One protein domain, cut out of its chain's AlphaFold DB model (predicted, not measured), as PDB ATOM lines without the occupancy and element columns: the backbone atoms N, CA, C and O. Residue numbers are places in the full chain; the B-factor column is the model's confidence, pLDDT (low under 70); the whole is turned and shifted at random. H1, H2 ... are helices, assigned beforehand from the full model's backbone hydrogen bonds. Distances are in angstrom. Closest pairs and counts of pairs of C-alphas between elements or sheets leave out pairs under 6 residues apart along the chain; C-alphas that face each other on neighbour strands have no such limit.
ATOM      1  N   THR A   5     171.524 194.415 164.131       82.50
ATOM      2  CA  THR A   5     172.884 193.859 163.999       82.50
ATOM      3  C   THR A   5     173.472 194.050 162.600       82.50
ATOM      4  O   THR A   5     174.658 194.324 162.447       82.50
ATOM      5  N   ILE A   6     172.638 193.938 161.567       83.75
ATOM      6  CA  ILE A   6     173.072 194.022 160.170       83.75
ATOM      7  C   ILE A   6     173.389 195.467 159.812       83.75
ATOM      8  O   ILE A   6     174.379 195.729 159.141       83.75
ATOM      9  N   THR A   7     172.575 196.407 160.293       87.31
ATOM     10  CA  THR A   7     172.813 197.837 160.092       87.31
ATOM     11  C   THR A   7     174.162 198.252 160.674       87.31
ATOM     12  O   THR A   7     174.951 198.867 159.960       87.31
ATOM     13  N   GLY A   8     174.466 197.842 161.911       86.62
ATOM     14  CA  GLY A   8     175.755 198.143 162.541       86.62
ATOM     15  C   GLY A   8     176.945 197.503 161.816       86.62
ATOM     16  O   GLY A   8     177.961 198.155 161.596       86.62
ATOM     17  N   ALA A   9     176.810 196.252 161.365       87.69
ATOM     18  CA  ALA A   9     177.865 195.582 160.603       87.69
ATOM     19  C   ALA A   9     178.120 196.240 159.231       87.69
ATOM     20  O   ALA A   9     179.269 196.377 158.817       87.69
ATOM     21  N   ILE A  10     177.071 196.704 158.541       87.00
ATOM     22  CA  ILE A  10     177.204 197.470 157.289       87.00
ATOM     23  C   ILE A  10     177.909 198.806 157.538       87.00
ATOM     24  O   ILE A  10     178.732 199.223 156.726       87.00
ATOM     25  N   GLU A  11     177.589 199.497 158.629       88.62
ATOM     26  CA  GLU A  11     178.236 200.763 158.987       88.62
ATOM     27  C   GLU A  11     179.736 200.574 159.255       88.62
ATOM     28  O   GLU A  11     180.553 201.304 158.693       88.62
ATOM     29  N   ALA A  12     180.106 199.526 159.995       85.69
ATOM     30  CA  ALA A  12     181.503 199.174 160.234       85.69
ATOM     31  C   ALA A  12     182.276 198.895 158.931       85.69
ATOM     32  O   ALA A  12     183.402 199.369 158.778       85.69
ATOM     33  N   LEU A  13     181.661 198.185 157.976       86.06
ATOM     34  CA  LEU A  13     182.240 197.933 156.650       86.06
ATOM     35  C   LEU A  13     182.419 199.224 155.844       86.06
ATOM     36  O   LEU A  13     183.489 199.455 155.284       86.06
ATOM     37  N   LYS A  14     181.397 200.089 155.816       86.00
ATOM     38  CA  LYS A  14     181.432 201.369 155.085       86.00
ATOM     39  C   LYS A  14     182.562 202.277 155.553       86.00
ATOM     40  O   LYS A  14     183.198 202.923 154.727       86.00
ATOM     41  N   HIS A  15     182.792 202.331 156.861       84.50
ATOM     42  CA  HIS A  15     183.838 203.161 157.449       84.50
ATOM     43  C   HIS A  15     185.172 202.431 157.634       84.50
ATOM     44  O   HIS A  15     186.112 203.027 158.152       84.50
ATOM     45  N   GLN A  16     185.258 201.165 157.209       78.00
ATOM     46  CA  GLN A  16     186.445 200.318 157.352       78.00
ATOM     47  C   GLN A  16     186.980 200.270 158.790       78.00
ATOM     48  O   GLN A  16     188.183 200.156 159.008       78.00
ATOM     49  N   TRP A  17     186.089 200.370 159.780       79.75
ATOM     50  CA  TRP A  17     186.488 200.435 161.186       79.75
ATOM     51  C   TRP A  17     187.134 199.140 161.651       79.75
ATOM     52  O   TRP A  17     188.112 199.168 162.393       79.75
ATOM     53  N   LEU A  18     186.571 198.008 161.233       79.25
ATOM     54  CA  LEU A  18     187.017 196.682 161.631       79.25
ATOM     55  C   LEU A  18     186.737 195.677 160.510       79.25
ATOM     56  O   LEU A  18     185.736 195.818 159.798       79.25
ATOM     57  N   PRO A  19     187.566 194.628 160.374       80.31
ATOM     58  CA  PRO A  19     187.220 193.489 159.540       80.31
ATOM     59  C   PRO A  19     185.958 192.815 160.093       80.31
ATOM     60  O   PRO A  19     185.874 192.490 161.278       80.31
ATOM     61  N   VAL A  20     184.965 192.594 159.229       85.00
ATOM     62  CA  VAL A  20     183.720 191.904 159.591       85.00
ATOM     63  C   VAL A  20     183.755 190.489 159.038       85.00
ATOM     64  O   VAL A  20     183.972 190.282 157.841       85.00
ATOM     65  N   GLN A  21     183.503 189.514 159.910       84.62
ATOM     66  CA  GLN A  21     183.359 188.117 159.526       84.62
ATOM     67  C   GLN A  21     181.931 187.631 159.726       84.62
ATOM     68  O   GLN A  21     181.277 187.938 160.724       84.62
ATOM     69  N   VAL A  22     181.449 186.854 158.765       83.94
ATOM     70  CA  VAL A  22     180.083 186.341 158.743       83.94
ATOM     71  C   VAL A  22     180.131 184.827 158.858       83.94
ATOM     72  O   VAL A  22     180.848 184.156 158.114       83.94
ATOM     73  N   LYS A  23     179.352 184.272 159.789       79.19
ATOM     74  CA  LYS A  23     179.200 182.821 159.908       79.19
ATOM     75  C   LYS A  23     178.583 182.265 158.614       79.19
ATOM     76  O   LYS A  23     177.536 182.780 158.206       79.19
ATOM     77  N   PRO A  24     179.162 181.214 158.005       72.50
ATOM     78  CA  PRO A  24     178.572 180.560 156.846       72.50
ATOM     79  C   PRO A  24     177.133 180.134 157.130       72.50
ATOM     80  O   PRO A  24     176.831 179.586 158.194       72.50
ATOM     81  N   ASN A  25     176.247 180.383 156.174       71.00
ATOM     82  CA  ASN A  25     174.856 179.962 156.237       71.00
ATOM     83  C   ASN A  25     174.473 179.287 154.914       71.00
ATOM     84  O   ASN A  25     174.879 179.749 153.852       71.00
ATOM     85  N   GLN A  26     173.702 178.199 154.982       63.16
ATOM     86  CA  GLN A  26     173.186 177.499 153.798       63.16
ATOM     87  C   GLN A  26     172.041 178.270 153.125       63.16
ATOM     88  O   GLN A  26     171.749 178.050 151.953       63.16
ATOM     89  N   ASP A  27     171.412 179.199 153.850       72.19
ATOM     90  CA  ASP A  27     170.380 180.078 153.313       72.19
ATOM     91  C   ASP A  27     170.994 181.303 152.606       72.19
ATOM     92  O   ASP A  27     171.391 182.290 153.241       72.19
ATOM     93  N   MET A  28     171.042 181.240 151.271       60.84
ATOM     94  CA  MET A  28     171.511 182.324 150.394       60.84
ATOM     95  C   MET A  28     170.650 183.597 150.471       60.84
ATOM     96  O   MET A  28     171.145 184.673 150.132       60.84
ATOM     97  N   GLN A  29     169.393 183.510 150.925       63.62
ATOM     98  CA  GLN A  29     168.515 184.674 151.106       63.62
ATOM     99  C   GLN A  29     168.614 185.288 152.506       63.62
ATOM    100  O   GLN A  29     167.995 186.322 152.778       63.62
ATOM    101  N   SER A  30     169.405 184.690 153.398       72.44
ATOM    102  CA  SER A  30     169.640 185.269 154.713       72.44
ATOM    103  C   SER A  30     170.343 186.613 154.585       72.44
ATOM    104  O   SER A  30     171.214 186.821 153.747       72.44
ATOM    105  N   ALA A  31     170.016 187.549 155.465       72.06
ATOM    106  CA  ALA A  31     170.565 188.895 155.381       72.06
ATOM    107  C   ALA A  31     172.085 188.980 155.691       72.06
ATOM    108  O   ALA A  31     172.680 190.048 155.570       72.06
ATOM    109  N   ASN A  32     172.712 187.841 156.005       78.25
ATOM    110  CA  ASN A  32     174.154 187.634 156.104       78.25
ATOM    111  C   ASN A  32     174.861 187.686 154.739       78.25
ATOM    112  O   ASN A  32     175.990 188.167 154.672       78.25
ATOM    113  N   SER A  33     174.213 187.251 153.650       78.50
ATOM    114  CA  SER A  33     174.798 187.330 152.299       78.50
ATOM    115  C   SER A  33     175.069 188.778 151.890       78.50
ATOM    116  O   SER A  33     176.133 189.088 151.357       78.50
ATOM    117  N   ARG A  34     174.179 189.697 152.287       80.81
ATOM    118  CA  ARG A  34     174.340 191.143 152.076       80.81
ATOM    119  C   ARG A  34     175.591 191.712 152.745       80.81
ATOM    120  O   ARG A  34     176.160 192.664 152.227       80.81
ATOM    121  N   LEU A  35     176.035 191.170 153.881       86.19
ATOM    122  CA  LEU A  35     177.263 191.639 154.538       86.19
ATOM    123  C   LEU A  35     178.502 191.269 153.722       86.19
ATOM    124  O   LEU A  35     179.407 192.087 153.582       86.19
ATOM    125  N   VAL A  36     178.514 190.074 153.132       84.88
ATOM    126  CA  VAL A  36     179.616 189.621 152.277       84.88
ATOM    127  C   VAL A  36     179.659 190.393 150.961       84.88
ATOM    128  O   VAL A  36     180.730 190.822 150.545       84.88
ATOM    129  N   GLU A  37     178.503 190.689 150.360       82.88
ATOM    130  CA  GLU A  37     178.416 191.606 149.209       82.88
ATOM    131  C   GLU A  37     178.979 193.005 149.519       82.88
ATOM    132  O   GLU A  37     179.473 193.685 148.625       82.88
ATOM    133  N   ASN A  38     178.928 193.433 150.786       84.19
ATOM    134  CA  ASN A  38     179.447 194.722 151.252       84.19
ATOM    135  C   ASN A  38     180.894 194.645 151.782       84.19
ATOM    136  O   ASN A  38     181.364 195.601 152.397       84.19
ATOM    137  N   GLY A  39     181.613 193.544 151.533       84.44
ATOM    138  CA  GLY A  39     183.045 193.418 151.831       84.44
ATOM    139  C   GLY A  39     183.387 192.649 153.107       84.44
ATOM    140  O   GLY A  39     184.555 192.600 153.486       84.44
ATOM    141  N   ALA A  40     182.408 192.029 153.772       86.69
ATOM    142  CA  ALA A  40     182.701 191.075 154.837       86.69
ATOM    143  C   ALA A  40     183.271 189.762 154.276       86.69
ATOM    144  O   ALA A  40     182.986 189.374 153.144       86.69
ATOM    145  N   SER A  41     184.025 189.037 155.098       85.50
ATOM    146  CA  SER A  41     184.547 187.710 154.745       85.50
ATOM    147  C   SER A  41     183.728 186.597 155.393       85.50
ATOM    148  O   SER A  41     183.278 186.725 156.534       85.50
ATOM    149  N   TRP A  42     183.547 185.477 154.693       83.56
ATOM    150  CA  TRP A  42     183.006 184.268 155.315       83.56
ATOM    151  C   TRP A  42     184.027 183.703 156.307       83.56
ATOM    152  O   TRP A  42     185.181 183.488 155.943       83.56
ATOM    153  N   SER A  43     183.604 183.434 157.543       78.75
ATOM    154  CA  SER A  43     184.449 182.700 158.490       78.75
ATOM    155  C   SER A  43     184.573 181.246 158.037       78.75
ATOM    156  O   SER A  43     183.560 180.572 157.857       78.75
ATOM    157  N   ALA A  44     185.796 180.744 157.877       69.12
ATOM    158  CA  ALA A  44     186.043 179.327 157.602       69.12
ATOM    159  C   ALA A  44     185.924 178.449 158.864       69.12
ATOM    160  O   ALA A  44     185.855 177.226 158.758       69.12
ATOM    161  N   GLU A  45     185.882 179.062 160.051       63.88
ATOM    162  CA  GLU A  45     186.022 178.368 161.330       63.88
ATOM    163  C   GLU A  45     184.867 178.669 162.300       63.88
ATOM    164  O   GLU A  45     184.079 179.608 162.113       63.88
ATOM    165  N   GLN A  46     184.751 177.846 163.349       61.66
ATOM    166  CA  GLN A  46     183.908 178.158 164.504       61.66
ATOM    167  C   GLN A  46     184.353 179.501 165.102       61.66
ATOM    168  O   GLN A  46     185.521 179.862 165.005       61.66
ATOM    169  N   ALA A  47     183.426 180.256 165.703       63.41
ATOM    170  CA  ALA A  47     183.699 181.619 166.180       63.41
ATOM    171  C   ALA A  47     184.914 181.703 167.128       63.41
ATOM    172  O   ALA A  47     185.594 182.723 167.167       63.41
ATOM    173  N   GLU A  48     185.198 180.616 167.847       61.78
ATOM    174  CA  GLU A  48     186.349 180.443 168.735       61.78
ATOM    175  C   GLU A  48     187.717 180.401 168.035       61.78
ATOM    176  O   GLU A  48     188.720 180.706 168.674       61.78
ATOM    177  N   ASN A  49     187.770 180.110 166.733       63.03
ATOM    178  CA  ASN A  49     189.022 179.979 165.986       63.03
ATOM    179  C   ASN A  49     189.190 181.027 164.882       63.03
ATOM    180  O   ASN A  49     190.040 180.879 164.013       63.03
ATOM    181  N   VAL A  50     188.404 182.105 164.893       66.06
ATOM    182  CA  VAL A  50     188.595 183.217 163.957       66.06
ATOM    183  C   VAL A  50     189.939 183.902 164.254       66.06
ATOM    184  O   VAL A  50     190.065 184.557 165.295       66.06
ATOM    185  N   PRO A  51     190.958 183.804 163.376       60.81
ATOM    186  CA  PRO A  51     192.227 184.463 163.630       60.81
ATOM    187  C   PRO A  51     192.062 185.965 163.385       60.81
ATOM    188  O   PRO A  51     192.053 186.417 162.244       60.81
ATOM    189  N   ILE A  52     191.952 186.759 164.451       64.81
ATOM    190  CA  ILE A  52     192.029 188.220 164.342       64.81
ATOM    191  C   ILE A  52     193.507 188.584 164.177       64.81
ATOM    192  O   ILE A  52     194.279 188.531 165.138       64.81
ATOM    193  N   ARG A  53     193.942 188.924 162.959       64.00
ATOM    194  CA  ARG A  53     195.291 189.454 162.734       64.00
ATOM    195  C   ARG A  53     195.243 190.972 162.799       64.00
ATOM    196  O   ARG A  53     194.421 191.609 162.153       64.00
ATOM    197  N   LEU A  54     196.162 191.564 163.564       58.78
ATOM    198  CA  LEU A  54     196.290 193.024 163.674       58.78
ATOM    199  C   LEU A  54     196.519 193.705 162.312       58.78
ATOM    200  O   LEU A  54     196.150 194.859 162.134       58.78
ATOM    201  N   SER A  55     197.113 192.981 161.359       61.72
ATOM    202  CA  SER A  55     197.315 193.411 159.973       61.72
ATOM    203  C   SER A  55     196.019 193.668 159.204       61.72
ATOM    204  O   SER A  55     196.047 194.390 158.211       61.72
ATOM    205  N   ASP A  56     194.903 193.095 159.653       62.97
ATOM    206  CA  ASP A  56     193.629 193.105 158.930       62.97
ATOM    207  C   ASP A  56     192.748 194.300 159.326       62.97
ATOM    208  O   ASP A  56     191.633 194.440 158.828       62.97
ATOM    209  N   VAL A  57     193.232 195.162 160.230       61.44
ATOM    210  CA  VAL A  57     192.549 196.383 160.671       61.44
ATOM    211  C   VAL A  57     193.130 197.584 159.914       61.44
ATOM    212  O   VAL A  57     194.265 198.000 160.182       61.44
TER     213      VAL A  57
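What this domain is: This is residues 5 to 57 of the 150 residues of the protein "DNA processing protein" of Escherichia coli (UniProt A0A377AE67). This domain has little regular structure: a short helix, H1, and a shorter one, H2, with two long winding stretches that come side by side at residues 21 to 22 and 41 to 42. The loop round Gln 29 makes one end of the longest axis and the tail round Leu 54 the other. The 53 printed residues hold H1 then H2, no named strand, and are all helix by class, with 15 residues in named elements. The whole is compact, radius of gyration of the C-alphas 11.0 A, spanning 32 by 25 by 16 A.

How they stand to each other: H1, residues 5 to 14, and H2, residues 33 to 37, only just touch, with 3 pairs of C-alphas within 8 A; the closest C-alphas, of Ile 10 and Leu 35, are 6.4 A apart. Residues 21 to 22 pair with residues 41 to 42, parallel. In both helices every O i to N i+4 pair is within hydrogen-bond range.

Where its parts are: H1 measures 14.5 A from C-alpha 5 at (172.884, 193.859, 163.999) to C-alpha 14. H2 measures 6.4 A, ending with C-alpha 37 at (178.416, 191.606, 149.209).

The domain as a whole: The farthest C-alphas, of Gln 29 and Leu 54, are 31.6 A apart. The printed part has no cut. The link from H1 to H2, 18 residues, is long. Model confidence is under 70 at residues 26, 28 to 29 and 44 to 57.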